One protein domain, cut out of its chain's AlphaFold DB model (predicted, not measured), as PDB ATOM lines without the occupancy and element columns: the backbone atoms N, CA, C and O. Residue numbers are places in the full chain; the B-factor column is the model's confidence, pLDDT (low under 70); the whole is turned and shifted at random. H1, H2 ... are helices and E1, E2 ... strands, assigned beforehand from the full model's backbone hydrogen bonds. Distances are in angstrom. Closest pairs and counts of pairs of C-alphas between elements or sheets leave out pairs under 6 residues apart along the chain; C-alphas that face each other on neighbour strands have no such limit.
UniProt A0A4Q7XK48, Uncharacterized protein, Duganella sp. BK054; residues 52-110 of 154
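AT A GLANCE: This is residues 52 to 110 of the 154 residues of an uncharacterized protein of Duganella sp. BK054 (UniProt A0A4Q7XK48). A small meander of three short strands, E1 to E3, makes a sheet, and the long helix H2 packs over one face of it, running along the strands and on past the sheet. The short helix H1 sits beside E1 on the same face, and a long tail with no named element, residues 93 to 110, folds back in a wide loop from the far end of H2, along the E1 side of the sheet; residues 92 to 97 stick out. The printed part has 59 residues, with two named helices and three named strands in the order H1 E1 E2 E3 H2; the sheet order is E1 E2 E3, antiparallel. The class is mixed, with under half of the residues, 29, in named elements. The whole is compact, with a radius of gyration of the C-alphas of 10.9 A, and spans 36 by 24 by 22 A, only just elongated.

HOW THE PARTS SIT: H1, residues 54 to 60, is on the sheet but over none of its strands; its height of 5.8 A is only just supported, by a local plane fitted to 6 C-alphas. Its closest C-alphas to E1, residues 63 to 65, are those of Gly 58 and Thr 64, 6.4 A apart. E1 and E2, residues 70 to 72, form an antiparallel hairpin at 151 degrees, with N 64 and O 71 at 2.9 A, within hydrogen-bond range. E2 and E3, residues 75 to 77, form a second hairpin at 153 degrees, with N 77 and O 70 at 2.7 A. This is a meander, each strand the antiparallel neighbour of the one before. H2, residues 80 to 92, is on the sheet at a height of 8.9 A, over E2 and only just not over E3, on which 2 of its C-alphas fall; on the local plane it stands at 5 degrees to E2, along the strands. The closest C-alphas of E2 and H2 are those of Tyr 70 and Phe 80, 5.9 A apart. H1 and H2 lie on the same face, giving two layers, helices on one face of a sheet. They are close but not clearly touching, with C-alphas of Gly 58 and Leu 84 7.3 A apart as the closest, at a shallow tilt of 19 degrees, the same way. In both helices every O i to N i+4 pair is within hydrogen-bond range.

IN THESE COORDINATES: H1 begins at C-alpha 54, (178.785, 263.352, 151.325), and is 10.0 A long. E1 and E2 are each 6.9 A long, and E3 is 6.8 A. H2 is 18.5 A long and ends at C-alpha 92, (189.083, 262.157, 133.880).

THE WHOLE: The C-alphas of Cys 94 and Phe 110 are the two farthest apart, at 36.3 A. The printed part has no cut, and its four links between named elements are tight. Mean pLDDT of the printed part is 80.0, with residues 52, 94 to 98 and 100 under 70.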
ATOM      1  N   GLU A  52     173.044 263.532 147.085       58.03
ATOM      2  CA  GLU A  52     173.841 262.366 147.418       58.03
ATOM      3  C   GLU A  52     174.622 262.756 148.669       58.03
ATOM      4  O   GLU A  52     175.342 263.759 148.678       58.03
ATOM      5  N   SER A  53     174.403 262.005 149.752       74.69
ATOM      6  CA  SER A  53     175.122 262.229 151.000       74.69
ATOM      7  C   SER A  53     176.616 262.323 150.690       74.69
ATOM      8  O   SER A  53     177.128 261.608 149.822       74.69
ATOM      9  N   VAL A  54     177.322 263.193 151.411       77.81
ATOM     10  CA  VAL A  54     178.785 263.352 151.325       77.81
ATOM     11  C   VAL A  54     179.480 261.982 151.383       77.81
ATOM     12  O   VAL A  54     180.473 261.748 150.697       77.81
ATOM     13  N   GLU A  55     178.878 261.051 152.123       80.06
ATOM     14  CA  GLU A  55     179.274 259.651 152.253       80.06
ATOM     15  C   GLU A  55     179.170 258.842 150.950       80.06
ATOM     16  O   GLU A  55     180.099 258.115 150.584       80.06
ATOM     17  N   SER A  56     178.063 258.990 150.218       82.94
ATOM     18  CA  SER A  56     177.824 258.330 148.929       82.94
ATOM     19  C   SER A  56     178.798 258.831 147.868       82.94
ATOM     20  O   SER A  56     179.429 258.030 147.171       82.94
ATOM     21  N   LEU A  57     178.980 260.153 147.787       83.31
ATOM     22  CA  LEU A  57     179.942 260.759 146.870       83.31
ATOM     23  C   LEU A  57     181.365 260.336 147.218       83.31
ATOM     24  O   LEU A  57     182.093 259.875 146.343       83.31
ATOM     25  N   GLY A  58     181.770 260.416 148.486       84.00
ATOM     26  CA  GLY A  58     183.123 260.013 148.842       84.00
ATOM     27  C   GLY A  58     183.368 258.518 148.619       84.00
ATOM     28  O   GLY A  58     184.433 258.161 148.137       84.00
ATOM     29  N   THR A  59     182.371 257.648 148.793       84.31
ATOM     30  CA  THR A  59     182.499 256.229 148.408       84.31
ATOM     31  C   THR A  59     182.740 256.060 146.905       84.31
ATOM     32  O   THR A  59     183.626 255.311 146.500       84.31
ATOM     33  N   ARG A  60     181.996 256.787 146.063       83.38
ATOM     34  CA  ARG A  60     182.143 256.745 144.598       83.38
ATOM     35  C   ARG A  60     183.499 257.267 144.115       83.38
ATOM     36  O   ARG A  60     183.998 256.794 143.094       83.38
ATOM     37  N   PHE A  61     184.049 258.243 144.831       81.81
ATOM     38  CA  PHE A  61     185.292 258.943 144.510       81.81
ATOM     39  C   PHE A  61     186.491 258.488 145.355       81.81
ATOM     40  O   PHE A  61     187.513 259.162 145.351       81.81
ATOM     41  N   GLU A  62     186.384 257.370 146.079       86.06
ATOM     42  CA  GLU A  62     187.454 256.819 146.929       86.06
ATOM     43  C   GLU A  62     187.998 257.818 147.981       86.06
ATOM     44  O   GLU A  62     189.187 257.853 148.309       86.06
ATOM     45  N   ILE A  63     187.112 258.661 148.515       87.69
ATOM     46  CA  ILE A  63     187.383 259.631 149.576       87.69
ATOM     47  C   ILE A  63     186.967 259.024 150.916       87.69
ATOM     48  O   ILE A  63     185.829 258.591 151.098       87.69
ATOM     49  N   THR A  64     187.883 259.039 151.879       88.44
ATOM     50  CA  THR A  64     187.614 258.688 153.276       88.44
ATOM     51  C   THR A  64     187.579 259.933 154.149       88.44
ATOM     52  O   THR A  64     188.217 260.940 153.840       88.44
ATOM     53  N   PHE A  65     186.893 259.845 155.280       85.25
ATOM     54  CA  PHE A  65     186.887 260.880 156.304       85.25
ATOM     55  C   PHE A  65     187.403 260.289 157.616       85.25
ATOM     56  O   PHE A  65     186.831 259.336 158.143       85.25
ATOM     57  N   ASP A  66     188.499 260.834 158.140       83.25
ATOM     58  CA  ASP A  66     189.152 260.350 159.367       83.25
ATOM     59  C   ASP A  66     188.578 260.982 160.651       83.25
ATOM     60  O   ASP A  66     189.094 260.754 161.742       83.25
ATOM     61  N   GLY A  67     187.493 261.756 160.531       80.12
ATOM     62  CA  GLY A  67     186.869 262.495 161.628       80.12
ATOM     63  C   GLY A  67     187.342 263.948 161.733       80.12
ATOM     64  O   GLY A  67     186.700 264.747 162.414       80.12
ATOM     65  N   LYS A  68     188.422 264.332 161.043       79.69
ATOM     66  CA  LYS A  68     188.933 265.716 161.035       79.69
ATOM     67  C   LYS A  68     189.180 266.247 159.626       79.69
ATOM     68  O   LYS A  68     188.969 267.428 159.368       79.69
ATOM     69  N   ARG A  69     189.643 265.390 158.725       85.31
ATOM     70  CA  ARG A  69     190.077 265.682 157.366       85.31
ATOM     71  C   ARG A  69     189.539 264.634 156.399       85.31
ATOM     72  O   ARG A  69     189.222 263.497 156.744       85.31
ATOM     73  N   TYR A  70     189.457 265.042 155.148       87.06
ATOM     74  CA  TYR A  70     189.124 264.178 154.030       87.06
ATOM     75  C   TYR A  70     190.418 263.696 153.398       87.06
ATOM     76  O   TYR A  70     191.340 264.483 153.192       87.06
ATOM     77  N   SER A  71     190.511 262.418 153.066       87.00
ATOM     78  CA  SER A  71     191.660 261.890 152.342       87.00
ATOM     79  C   SER A  71     191.232 261.171 151.084       87.00
ATOM     80  O   SER A  71     190.282 260.396 151.087       87.00
ATOM     81  N   PHE A  72     191.974 261.431 150.018       85.81
ATOM     82  CA  PHE A  72     191.866 260.741 148.745       85.81
ATOM     83  C   PHE A  72     193.245 260.163 148.432       85.81
ATOM     84  O   PHE A  72     194.219 260.911 148.277       85.81
ATOM     85  N   ARG A  73     193.347 258.831 148.382       82.38
ATOM     86  CA  ARG A  73     194.623 258.105 148.252       82.38
ATOM     87  C   ARG A  73     195.639 258.537 149.322       82.38
ATOM     88  O   ARG A  73     195.417 258.316 150.508       82.38
ATOM     89  N   SER A  74     196.747 259.158 148.915       84.00
ATOM     90  CA  SER A  74     197.816 259.638 149.804       84.00
ATOM     91  C   SER A  74     197.675 261.114 150.202       84.00
ATOM     92  O   SER A  74     198.483 261.606 150.989       84.00
ATOM     93  N   TYR A  75     196.676 261.829 149.676       85.19
ATOM     94  CA  TYR A  75     196.485 263.260 149.913       85.19
ATOM     95  C   TYR A  75     195.423 263.518 150.981       85.19
ATOM     96  O   TYR A  75     194.420 262.809 151.060       85.19
ATOM     97  N   ARG A  76     195.649 264.554 151.797       87.31
ATOM     98  CA  ARG A  76     194.753 264.990 152.876       87.31
ATOM     99  C   ARG A  76     194.272 266.409 152.608       87.31
ATOM    100  O   ARG A  76     195.068 267.271 152.246       87.31
ATOM    101  N   TYR A  77     192.994 266.638 152.852       87.31
ATOM    102  CA  TYR A  77     192.282 267.880 152.598       87.31
ATOM    103  C   TYR A  77     191.452 268.249 153.824       87.31
ATOM    104  O   TYR A  77     190.833 267.389 154.448       87.31
ATOM    105  N   ASP A  78     191.397 269.535 154.160       84.19
ATOM    106  CA  ASP A  78     190.533 270.012 155.246       84.19
ATOM    107  C   ASP A  78     189.059 270.110 154.803       84.19
ATOM    108  O   ASP A  78     188.154 270.045 155.631       84.19
ATOM    109  N   ARG A  79     188.797 270.236 153.492       85.69
ATOM    110  CA  ARG A  79     187.450 270.382 152.917       85.69
ATOM    111  C   ARG A  79     187.110 269.234 151.975       85.69
ATOM    112  O   ARG A  79     187.910 268.870 151.115       85.69
ATOM    113  N   PHE A  80     185.875 268.738 152.068       84.50
ATOM    114  CA  PHE A  80     185.373 267.679 151.187       84.50
ATOM    115  C   PHE A  80     185.390 268.091 149.712       84.50
ATOM    116  O   PHE A  80     185.783 267.309 148.855       84.50
ATOM    117  N   GLN A  81     185.000 269.336 149.420       87.00
ATOM    118  CA  GLN A  81     184.942 269.844 148.048       87.00
ATOM    119  C   GLN A  81     186.307 269.816 147.354       87.00
ATOM    120  O   GLN A  81     186.370 269.532 146.161       87.00
ATOM    121  N   ASP A  82     187.389 270.078 148.087       87.75
ATOM    122  CA  ASP A  82     188.740 270.076 147.523       87.75
ATOM    123  C   ASP A  82     189.173 268.646 147.176       87.75
ATOM    124  O   ASP A  82     189.642 268.391 146.064       87.75
ATOM    125  N   ALA A  83     188.912 267.695 148.083       88.81
ATOM    126  CA  ALA A  83     189.133 266.272 147.833       88.81
ATOM    127  C   ALA A  83     188.312 265.769 146.633       88.81
ATOM    128  O   ALA A  83     188.841 265.063 145.774       88.81
ATOM    129  N   LEU A  84     187.043 266.177 146.536       88.75
ATOM    130  CA  LEU A  84     186.139 265.796 145.454       88.75
ATOM    131  C   LEU A  84     186.606 266.321 144.098       88.75
ATOM    132  O   LEU A  84     186.686 265.549 143.145       88.75
ATOM    133  N   ARG A  85     186.968 267.607 144.003       88.12
ATOM    134  CA  ARG A  85     187.507 268.183 142.761       88.12
ATOM    135  C   ARG A  85     188.750 267.432 142.304       88.12
ATOM    136  O   ARG A  85     188.882 267.135 141.120       88.12
ATOM    137  N   TYR A  86     189.642 267.103 143.237       86.81
ATOM    138  CA  TYR A  86     190.851 266.356 142.913       86.81
ATOM    139  C   TYR A  86     190.537 264.943 142.414       86.81
ATOM    140  O   TYR A  86     191.058 264.529 141.378       86.81
ATOM    141  N   ALA A  87     189.635 264.232 143.092       85.81
ATOM    142  CA  ALA A  87     189.193 262.909 142.670       85.81
ATOM    143  C   ALA A  87     188.542 262.945 141.278       85.81
ATOM    144  O   ALA A  87     188.872 262.127 140.422       85.81
ATOM    145  N   MET A  88     187.676 263.928 141.005       85.50
ATOM    146  CA  MET A  88     187.067 264.125 139.684       85.50
ATOM    147  C   MET A  88     188.121 264.336 138.594       85.50
ATOM    148  O   MET A  88     188.060 263.673 137.560       85.50
ATOM    149  N   MET A  89     189.113 265.201 138.830       84.12
ATOM    150  CA  MET A  89     190.209 265.423 137.879       84.12
ATOM    151  C   MET A  89     191.008 264.143 137.611       84.12
ATOM    152  O   MET A  89     191.331 263.849 136.461       84.12
ATOM    153  N   GLU A  90     191.302 263.355 138.646       82.69
ATOM    154  CA  GLU A  90     191.999 262.074 138.496       82.69
ATOM    155  C   GLU A  90     191.151 261.034 137.755       82.69
ATOM    156  O   GLU A  90     191.692 260.272 136.964       82.69
ATOM    157  N   HIS A  91     189.826 261.005 137.928       76.50
ATOM    158  CA  HIS A  91     188.943 260.122 137.149       76.50
ATOM    159  C   HIS A  91     188.885 260.461 135.660       76.50
ATOM    160  O   HIS A  91     188.674 259.555 134.856       76.50
ATOM    161  N   VAL A  92     189.064 261.728 135.288       80.19
ATOM    162  CA  VAL A  92     189.083 262.157 133.880       80.19
ATOM    163  C   VAL A  92     190.416 261.816 133.203       80.19
ATOM    164  O   VAL A  92     190.458 261.629 131.987       80.19
ATOM    165  N   LYS A  93     191.514 261.673 133.958       79.19
ATOM    166  CA  LYS A  93     192.800 261.246 133.394       79.19
ATOM    167  C   LYS A  93     192.731 259.779 132.948       79.19
ATOM    168  O   LYS A  93     192.609 258.866 133.764       79.19
ATOM    169  N   CYS A  94     192.855 259.545 131.638       50.59
ATOM    170  CA  CYS A  94     193.022 258.209 131.063       50.59
ATOM    171  C   CYS A  94     194.204 257.490 131.734       50.59
ATOM    172  O   CYS A  94     195.346 257.922 131.609       50.59
ATOM    173  N   GLY A  95     193.919 256.401 132.450       64.19
ATOM    174  CA  GLY A  95     194.905 255.640 133.226       64.19
ATOM    175  C   GLY A  95     194.562 255.491 134.708       64.19
ATOM    176  O   GLY A  95     195.291 254.817 135.431       64.19
ATOM    177  N   ASN A  96     193.454 256.079 135.176       63.19
ATOM    178  CA  ASN A  96     193.046 255.924 136.564       63.19
ATOM    179  C   ASN A  96     192.511 254.510 136.848       63.19
ATOM    180  O   ASN A  96     191.336 254.203 136.638       63.19
ATOM    181  N   GLN A  97     193.393 253.645 137.335       66.88
ATOM    182  CA  GLN A  97     193.022 252.358 137.899       66.88
ATOM    183  C   GLN A  97     192.373 252.615 139.264       66.88
ATOM    184  O   GLN A  97     193.046 253.040 140.204       66.88
ATOM    185  N   ARG A  98     191.052 252.421 139.351       68.12
ATOM    186  CA  ARG A  98     190.339 252.387 140.639       68.12
ATOM    187  C   ARG A  98     190.910 251.260 141.483       68.12
ATOM    188  O   ARG A  98     191.227 250.206 140.928       68.12
ATOM    189  N   ASP A  99     191.031 251.469 142.786       71.81
ATOM    190  CA  ASP A  99     191.455 250.414 143.690       71.81
ATOM    191  C   ASP A  99     190.219 249.576 144.067       71.81
ATOM    192  O   ASP A  99     189.361 250.039 144.821       71.81
ATOM    193  N   PRO A 100     190.072 248.341 143.549       65.25
ATOM    194  CA  PRO A 100     188.919 247.507 143.878       65.25
ATOM    195  C   PRO A 100     188.903 247.082 145.356       65.25
ATOM    196  O   PRO A 100     187.886 246.580 145.825       65.25
ATOM    197  N   GLY A 101     190.012 247.259 146.087       73.31
ATOM    198  CA  GLY A 101     190.118 247.001 147.520       73.31
ATOM    199  C   GLY A 101     189.768 248.202 148.402       73.31
ATOM    200  O   GLY A 101     189.807 248.077 149.629       73.31
ATOM    201  N   PHE A 102     189.430 249.361 147.824       74.81
ATOM    202  CA  PHE A 102     189.109 250.545 148.610       74.81
ATOM    203  C   PHE A 102     187.855 250.319 149.460       74.81
ATOM    204  O   PHE A 102     186.752 250.115 148.955       74.81
ATOM    205  N   THR A 103     188.024 250.396 150.779       74.38
ATOM    206  CA  THR A 103     186.908 250.379 151.727       74.38
ATOM    207  C   THR A 103     186.723 251.791 152.284       74.38
ATOM    208  O   THR A 103     187.620 252.280 152.979       74.38
ATOM    209  N   PRO A 104     185.592 252.465 152.004       75.31
ATOM    210  CA  PRO A 104     185.342 253.806 152.512       75.31
ATOM    211  C   PRO A 104     185.300 253.780 154.040       75.31
ATOM    212  O   PRO A 104     184.436 253.150 154.650       75.31
ATOM    213  N   ARG A 105     186.242 254.481 154.669       81.19
ATOM    214  CA  ARG A 105     186.243 254.703 156.113       81.19
ATOM    215  C   ARG A 105     185.645 256.073 156.400       81.19
ATOM    216  O   ARG A 105     186.267 257.092 156.106       81.19
ATOM    217  N   TRP A 106     184.458 256.072 156.994       81.94
ATOM    218  CA  TRP A 106     183.798 257.263 157.519       81.94
ATOM    219  C   TRP A 106     183.865 257.213 159.035       81.94
ATOM    220  O   TRP A 106     183.150 256.452 159.685       81.94
ATOM    221  N   SER A 107     184.800 257.960 159.605       80.25
ATOM    222  CA  SER A 107     184.867 258.148 161.047       80.25
ATOM    223  C   SER A 107     183.952 259.299 161.460       80.25
ATOM    224  O   SER A 107     183.836 260.278 160.724       80.25
ATOM    225  N   PRO A 108     183.278 259.198 162.619       75.00
ATOM    226  CA  PRO A 108     182.453 260.289 163.110       75.00
ATOM    227  C   PRO A 108     183.313 261.551 163.264       75.00
ATOM    228  O   PRO A 108     184.494 261.439 163.616       75.00
ATOM    229  N   PRO A 109     182.754 262.745 162.993       73.62
ATOM    230  CA  PRO A 109     183.478 263.989 163.194       73.62
ATOM    231  C   PRO A 109     183.972 264.050 164.637       73.62
ATOM    232  O   PRO A 109     183.219 263.762 165.571       73.62
ATOM    233  N   PHE A 110     185.248 264.391 164.808       72.31
ATOM    234  CA  PHE A 110     185.856 264.488 166.122       72.31
ATOM    235  C   PHE A 110     185.070 265.500 166.950       72.31
ATOM    236  O   PHE A 110     184.949 266.674 166.586       72.31
TER     237      PHE A 110